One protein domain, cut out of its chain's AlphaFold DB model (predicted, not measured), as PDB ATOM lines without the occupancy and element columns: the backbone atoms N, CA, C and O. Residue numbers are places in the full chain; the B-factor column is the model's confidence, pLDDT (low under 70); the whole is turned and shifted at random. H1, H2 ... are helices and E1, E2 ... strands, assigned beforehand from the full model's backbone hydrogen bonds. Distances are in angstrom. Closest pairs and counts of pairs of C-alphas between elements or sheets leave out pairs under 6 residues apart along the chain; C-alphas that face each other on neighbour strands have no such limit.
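This is residues 102 to 157 of the 231 residues of an uncharacterized protein of Ophiocordyceps camponoti-rufipedis (UniProt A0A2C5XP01). The domain is an elongated, loosely built piece: two very short strands, E1 and E2, pair side by side between two helices, with H1 and two long loops toward one end of the long axis and H2 toward the other. The tail end of H2 and the residues after it, 151 to 157, stick out free. The printed part has 56 residues with two named strands and two named helices, in the order E1, H1, E2, H2, and the sheet of order E1 - E2 is antiparallel. The class is mixed, helices and strands, with under half of the residues, 24, in named elements. The whole is loose, with a radius of gyration of the C-alphas of 13.0 A, and its C-alphas span 37 by 24 by 20 A.

Strand E1 covers residues 104 to 106 and begins at C-alpha 104, at (152.745, 142.964, 142.708). Residues 107 to 121 hold no named element. Helix H1 covers residues 122 to 131, 14.4 A from first to last C-alpha, and begins at C-alpha 122, at (151.263, 155.920, 163.032). Residues 132 to 143 again hold no named element. Strand E2 covers residues 144 to 146, and helix H2 covers residues 147 to 154, 11.6 A from first to last C-alpha, ending at C-alpha 154, at (168.433, 148.228, 148.245).

E1 and E2 are antiparallel neighbours, with 140 degrees between their N-to-C directions. The C-alphas of His 106 and Thr 144 face each other at 4.5 A, and those of Lys 104 and Leu 146 at 4.9 A. N 105 and O 145 are within hydrogen-bond range at 2.8 A, and so are N 145 and O 105 at 2.9 A. The link from E2 to H2 is tight, with 0 residues between them. The closest C-alphas of E1 and H2 are those of Ile 105 and Ala 147, 6.4 A apart. H1 and H2 are apart. Every O i to N i+4 pair of H1 is within hydrogen-bond range, and 2 of 4 are in H2.

The two C-alphas farthest apart are those of Ser 115 and Asn 155, at 38.3 A. The first and last printed C-alphas, of Ala 102 and Asp 157, are 25.2 A apart. The printed part has no cut. The links from E1 to H1, 15 residues, and from H1 to E2, 12 residues, are long. The mean pLDDT of the printed part is 87.0, and no printed residue is under 70.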
ATOM      1  N   ALA A 102     154.367 139.232 136.513       81.50
ATOM      2  CA  ALA A 102     155.144 139.510 137.707       81.50
ATOM      3  C   ALA A 102     154.235 139.874 138.889       81.50
ATOM      4  O   ALA A 102     153.325 140.704 138.756       81.50
ATOM      5  N   ASP A 103     154.554 139.315 140.055       79.94
ATOM      6  CA  ASP A 103     153.845 139.592 141.298       79.94
ATOM      7  C   ASP A 103     153.974 141.061 141.716       79.94
ATOM      8  O   ASP A 103     155.046 141.684 141.665       79.94
ATOM      9  N   LYS A 104     152.842 141.614 142.158       84.00
ATOM     10  CA  LYS A 104     152.745 142.964 142.708       84.00
ATOM     11  C   LYS A 104     152.683 142.891 144.225       84.00
ATOM     12  O   LYS A 104     151.890 142.151 144.792       84.00
ATOM     13  N   ILE A 105     153.486 143.724 144.869       85.56
ATOM     14  CA  ILE A 105     153.516 143.901 146.315       85.56
ATOM     15  C   ILE A 105     152.769 145.188 146.648       85.56
ATOM     16  O   ILE A 105     153.046 146.240 146.068       85.56
ATOM     17  N   HIS A 106     151.836 145.106 147.590       84.81
ATOM     18  CA  HIS A 106     151.102 146.257 148.105       84.81
ATOM     19  C   HIS A 106     151.914 146.939 149.210       84.81
ATOM     20  O   HIS A 106     152.308 146.299 150.180       84.81
ATOM     21  N   LEU A 107     152.172 148.240 149.057       85.38
ATOM     22  CA  LEU A 107     152.917 149.046 150.038       85.38
ATOM     23  C   LEU A 107     152.041 149.463 151.227       85.38
ATOM     24  O   LEU A 107     152.531 149.667 152.333       85.38
ATOM     25  N   LEU A 108     150.740 149.594 150.977       87.44
ATOM     26  CA  LEU A 108     149.704 149.902 151.955       87.44
ATOM     27  C   LEU A 108     148.568 148.893 151.786       87.44
ATOM     28  O   LEU A 108     148.334 148.467 150.644       87.44
ATOM     29  N   PRO A 109     147.809 148.585 152.854       85.62
ATOM     30  CA  PRO A 109     146.597 147.777 152.743       85.62
ATOM     31  C   PRO A 109     145.694 148.282 151.620       85.62
ATOM     32  O   PRO A 109     145.647 149.484 151.351       85.62
ATOM     33  N   GLU A 110     145.015 147.372 150.927       83.69
ATOM     34  CA  GLU A 110     144.138 147.724 149.802       83.69
ATOM     35  C   GLU A 110     142.996 148.639 150.230       83.69
ATOM     36  O   GLU A 110     142.666 149.597 149.533       83.69
ATOM     37  N   THR A 111     142.450 148.370 151.409       83.56
ATOM     38  CA  THR A 111     141.393 149.146 152.036       83.56
ATOM     39  C   THR A 111     141.885 149.703 153.363       83.56
ATOM     40  O   THR A 111     142.731 149.118 154.042       83.56
ATOM     41  N   TYR A 112     141.372 150.872 153.728       86.75
ATOM     42  CA  TYR A 112     141.667 151.506 155.002       86.75
ATOM     43  C   TYR A 112     140.410 152.191 155.512       86.75
ATOM     44  O   TYR A 112     139.837 153.036 154.824       86.75
ATOM     45  N   ASP A 113     140.001 151.826 156.721       84.81
ATOM     46  CA  ASP A 113     138.906 152.473 157.423       84.81
ATOM     47  C   ASP A 113     139.477 153.274 158.592       84.81
ATOM     48  O   ASP A 113     139.913 152.717 159.598       84.81
ATOM     49  N   ALA A 114     139.474 154.600 158.452       79.12
ATOM     50  CA  ALA A 114     139.965 155.506 159.484       79.12
ATOM     51  C   ALA A 114     139.103 155.487 160.763       79.12
ATOM     52  O   ALA A 114     139.542 156.001 161.790       79.12
ATOM     53  N   SER A 115     137.889 154.925 160.711       77.38
ATOM     54  CA  SER A 115     136.998 154.803 161.870       77.38
ATOM     55  C   SER A 115     137.301 153.583 162.747       77.38
ATOM     56  O   SER A 115     136.824 153.513 163.881       77.38
ATOM     57  N   GLN A 116     138.110 152.642 162.255       75.88
ATOM     58  CA  GLN A 116     138.468 151.423 162.971       75.88
ATOM     59  C   GLN A 116     139.879 151.510 163.568       75.88
ATOM     60  O   GLN A 116     140.766 152.154 162.999       75.88
ATOM     61  N   PRO A 117     140.126 150.851 164.715       72.88
ATOM     62  CA  PRO A 117     141.475 150.727 165.242       72.88
ATOM     63  C   PRO A 117     142.348 149.968 164.237       72.88
ATOM     64  O   PRO A 117     141.998 148.884 163.779       72.88
ATOM     65  N   SER A 118     143.495 150.551 163.894       78.62
ATOM     66  CA  SER A 118     144.452 149.966 162.959       78.62
ATOM     67  C   SER A 118     145.747 149.610 163.680       78.62
ATOM     68  O   SER A 118     146.322 150.440 164.387       78.62
ATOM     69  N   GLU A 119     146.231 148.389 163.448       83.44
ATOM     70  CA  GLU A 119     147.526 147.899 163.943       83.44
ATOM     71  C   GLU A 119     148.722 148.526 163.208       83.44
ATOM     72  O   GLU A 119     149.869 148.375 163.625       83.44
ATOM     73  N   LEU A 120     148.472 149.272 162.123       84.00
ATOM     74  CA  LEU A 120     149.524 149.954 161.379       84.00
ATOM     75  C   LEU A 120     150.258 150.966 162.274       84.00
ATOM     76  O   LEU A 120     149.613 151.681 163.048       84.00
ATOM     77  N   PRO A 121     151.584 151.126 162.117       87.69
ATOM     78  CA  PRO A 121     152.318 152.232 162.723       87.69
ATOM     79  C   PRO A 121     151.712 153.594 162.355       87.69
ATOM     80  O   PRO A 121     151.139 153.757 161.279       87.69
ATOM     81  N   ALA A 122     151.881 154.602 163.215       87.31
ATOM     82  CA  ALA A 122     151.263 155.920 163.032       87.31
ATOM     83  C   ALA A 122     151.570 156.568 161.667       87.31
ATOM     84  O   ALA A 122     150.663 157.095 161.028       87.31
ATOM     85  N   SER A 123     152.810 156.462 161.180       86.50
ATOM     86  CA  SER A 123     153.202 156.963 159.855       86.50
ATOM     87  C   SER A 123     152.490 156.242 158.706       86.50
ATOM     88  O   SER A 123     152.089 156.872 157.732       86.50
ATOM     89  N   PHE A 124     152.286 154.928 158.825       89.00
ATOM     90  CA  PHE A 124     151.558 154.137 157.833       89.00
ATOM     91  C   PHE A 124     150.053 154.392 157.888       89.00
ATOM     92  O   PHE A 124     149.415 154.392 156.841       89.00
ATOM     93  N   ARG A 125     149.488 154.669 159.071       90.50
ATOM     94  CA  ARG A 125     148.096 155.132 159.200       90.50
ATOM     95  C   ARG A 125     147.883 156.477 158.520       90.50
ATOM     96  O   ARG A 125     146.887 156.639 157.826       90.50
ATOM     97  N   ASP A 126     148.818 157.411 158.678       90.00
ATOM     98  CA  ASP A 126     148.759 158.721 158.019       90.00
ATOM     99  C   ASP A 126     148.809 158.578 156.484       90.00
ATOM    100  O   ASP A 126     147.941 159.087 155.772       90.00
ATOM    101  N   LEU A 127     149.739 157.769 155.965       91.38
ATOM    102  CA  LEU A 127     149.826 157.464 154.532       91.38
ATOM    103  C   LEU A 127     148.591 156.719 154.002       91.38
ATOM    104  O   LEU A 127     148.071 157.066 152.942       91.38
ATOM    105  N   ALA A 128     148.093 155.717 154.731       91.62
ATOM    106  CA  ALA A 128     146.879 154.994 154.363       91.62
ATOM    107  C   ALA A 128     145.661 155.926 154.368       91.62
ATOM    108  O   ALA A 128     144.880 155.915 153.419       91.62
ATOM    109  N   SER A 129     145.549 156.806 155.365       91.94
ATOM    110  CA  SER A 129     144.509 157.830 155.414       91.94
ATOM    111  C   SER A 129     144.563 158.759 154.206       91.94
ATOM    112  O   SER A 129     143.509 159.189 153.748       91.94
ATOM    113  N   TYR A 130     145.745 159.085 153.685       93.06
ATOM    114  CA  TYR A 130     145.870 159.913 152.488       93.06
ATOM    115  C   TYR A 130     145.492 159.140 151.215       93.06
ATOM    116  O   TYR A 130     144.611 159.559 150.471       93.06
ATOM    117  N   TYR A 131     146.108 157.980 150.971       93.19
ATOM    118  CA  TYR A 131     145.986 157.269 149.691       93.19
ATOM    119  C   TYR A 131     144.742 156.383 149.542       93.19
ATOM    120  O   TYR A 131     144.343 156.084 148.416       93.19
ATOM    121  N   ARG A 132     144.150 155.914 150.647       91.62
ATOM    122  CA  ARG A 132     143.029 154.952 150.641       91.62
ATOM    123  C   ARG A 132     141.687 155.571 151.031       91.62
ATOM    124  O   ARG A 132     140.697 154.855 151.131       91.62
ATOM    125  N   THR A 133     141.635 156.888 151.213       91.12
ATOM    126  CA  THR A 133     140.393 157.640 151.457       91.12
ATOM    127  C   THR A 133     140.221 158.739 150.401       91.12
ATOM    128  O   THR A 133     141.183 159.059 149.694       91.12
ATOM    129  N   PRO A 134     139.042 159.384 150.299       93.12
ATOM    130  CA  PRO A 134     138.838 160.503 149.377       93.12
ATOM    131  C   PRO A 134     139.799 161.694 149.555       93.12
ATOM    132  O   PRO A 134     139.841 162.543 148.673       93.12
ATOM    133  N   ARG A 135     140.574 161.762 150.654       93.44
ATOM    134  CA  ARG A 135     141.573 162.817 150.914       93.44
ATOM    135  C   ARG A 135     142.614 162.934 149.794       93.44
ATOM    136  O   ARG A 135     142.931 164.042 149.380       93.44
ATOM    137  N   GLY A 136     143.131 161.806 149.305       91.62
ATOM    138  CA  GLY A 136     144.209 161.762 148.308       91.62
ATOM    139  C   GLY A 136     144.144 160.566 147.353       91.62
ATOM    140  O   GLY A 136     145.103 160.303 146.624       91.62
ATOM    141  N   HIS A 137     143.036 159.820 147.345       92.81
ATOM    142  CA  HIS A 137     142.853 158.671 146.462       92.81
ATOM    143  C   HIS A 137     142.831 159.065 144.976       92.81
ATOM    144  O   HIS A 137     142.118 159.977 144.556       92.81
ATOM    145  N   HIS A 138     143.545 158.293 144.152       92.94
ATOM    146  CA  HIS A 138     143.454 158.352 142.696       92.94
ATOM    147  C   HIS A 138     143.622 156.941 142.113       92.94
ATOM    148  O   HIS A 138     144.562 156.236 142.462       92.94
ATOM    149  N   GLU A 139     142.785 156.564 141.139       90.44
ATOM    150  CA  GLU A 139     142.810 155.245 140.468       90.44
ATOM    151  C   GLU A 139     144.185 154.817 139.914       90.44
ATOM    152  O   GLU A 139     144.513 153.634 139.891       90.44
ATOM    153  N   ARG A 140     145.024 155.770 139.484       89.88
ATOM    154  CA  ARG A 140     146.374 155.499 138.960       89.88
ATOM    155  C   ARG A 140     147.433 155.362 140.058       89.88
ATOM    156  O   ARG A 140     148.538 154.911 139.775       89.88
ATOM    157  N   ALA A 141     147.117 155.744 141.292       88.81
ATOM    158  CA  ALA A 141     147.994 155.637 142.451       88.81
ATOM    159  C   ALA A 141     147.709 154.324 143.198       88.81
ATOM    160  O   ALA A 141     147.219 154.303 144.326       88.81
ATOM    161  N   THR A 142     148.016 153.196 142.554       84.75
ATOM    162  CA  THR A 142     147.657 151.859 143.062       84.75
ATOM    163  C   THR A 142     148.356 151.489 144.374       84.75
ATOM    164  O   THR A 142     147.869 150.613 145.091       84.75
ATOM    165  N   ASN A 143     149.458 152.172 144.720       87.44
ATOM    166  CA  ASN A 143     150.316 151.856 145.869       87.44
ATOM    167  C   ASN A 143     150.879 150.425 145.805       87.44
ATOM    168  O   ASN A 143     151.002 149.732 146.816       87.44
ATOM    169  N   THR A 144     151.209 149.981 144.590       87.00
ATOM    170  CA  THR A 144     151.796 148.665 144.320       87.00
ATOM    171  C   THR A 144     153.153 148.808 143.651       87.00
ATOM    172  O   THR A 144     153.302 149.625 142.744       87.00
ATOM    173  N   THR A 145     154.100 147.954 144.011       85.75
ATOM    174  CA  THR A 145     155.421 147.859 143.379       85.75
ATOM    175  C   THR A 145     155.702 146.425 142.930       85.75
ATOM    176  O   THR A 145     155.025 145.494 143.358       85.75
ATOM    177  N   LEU A 146     156.685 146.225 142.053       88.06
ATOM    178  CA  LEU A 146     157.163 144.885 141.694       88.06
ATOM    179  C   LEU A 146     158.242 144.444 142.681       88.06
ATOM    180  O   LEU A 146     159.077 145.262 143.069       88.06
ATOM    181  N   ALA A 147     158.299 143.151 143.002       83.38
ATOM    182  CA  ALA A 147     159.319 142.591 143.894       83.38
ATOM    183  C   ALA A 147     160.753 142.962 143.466       83.38
ATOM    184  O   ALA A 147     161.516 143.501 144.260       83.38
ATOM    185  N   ARG A 148     161.073 142.838 142.168       82.06
ATOM    186  CA  ARG A 148     162.371 143.253 141.591       82.06
ATOM    187  C   ARG A 148     162.751 144.719 141.835       82.06
ATOM    188  O   ARG A 148     163.911 145.085 141.692       82.06
ATOM    189  N   GLY A 149     161.777 145.586 142.120       84.56
ATOM    190  CA  GLY A 149     162.036 146.984 142.453       84.56
ATOM    191  C   GLY A 149     162.767 147.130 143.787       84.56
ATOM    192  O   GLY A 149     163.576 148.038 143.932       84.56
ATOM    193  N   TRP A 150     162.544 146.213 144.730       84.12
ATOM    194  CA  TRP A 150     163.161 146.243 146.055       84.12
ATOM    195  C   TRP A 150     164.666 145.990 145.998       84.12
ATOM    196  O   TRP A 150     165.413 146.724 146.638       84.12
ATOM    197  N   ASP A 151     165.123 145.051 145.168       84.94
ATOM    198  CA  ASP A 151     166.558 144.791 144.974       84.94
ATOM    199  C   ASP A 151     167.286 146.014 144.401       84.94
ATOM    200  O   ASP A 151     168.415 146.330 144.784       84.94
ATOM    201  N   LEU A 152     166.624 146.736 143.492       88.31
ATOM    202  CA  LEU A 152     167.157 147.974 142.925       88.31
ATOM    203  C   LEU A 152     167.202 149.088 143.973       88.31
ATOM    204  O   LEU A 152     168.208 149.786 144.065       88.31
ATOM    205  N   MET A 153     166.149 149.230 144.785       87.25
ATOM    206  CA  MET A 153     166.115 150.206 145.878       87.25
ATOM    207  C   MET A 153     167.167 149.906 146.951       87.25
ATOM    208  O   MET A 153     167.783 150.835 147.460       87.25
ATOM    209  N   ALA A 154     167.432 148.631 147.254       89.25
ATOM    210  CA  ALA A 154     168.433 148.228 148.245       89.25
ATOM    211  C   ALA A 154     169.849 148.694 147.886       89.25
ATOM    212  O   ALA A 154     170.660 148.956 148.770       89.25
ATOM    213  N   ASN A 155     170.137 148.806 146.589       91.94
ATOM    214  CA  ASN A 155     171.430 149.240 146.068       91.94
ATOM    215  C   ASN A 155     171.464 150.739 145.714       91.94
ATOM    216  O   ASN A 155     172.442 151.205 145.131       91.94
ATOM    217  N   PHE A 156     170.408 151.492 146.028       94.25
ATOM    218  CA  PHE A 156     170.283 152.900 145.671       94.25
ATOM    219  C   PHE A 156     170.511 153.818 146.881       94.25
ATOM    220  O   PHE A 156     169.899 153.643 147.931       94.25
ATOM    221  N   ASP A 157     171.350 154.844 146.708       94.06
ATOM    222  CA  ASP A 157     171.528 155.934 147.674       94.06
ATOM    223  C   ASP A 157     171.238 157.282 146.998       94.06
ATOM    224  O   ASP A 157     171.972 157.729 146.113       94.06
TER     225      ASP A 157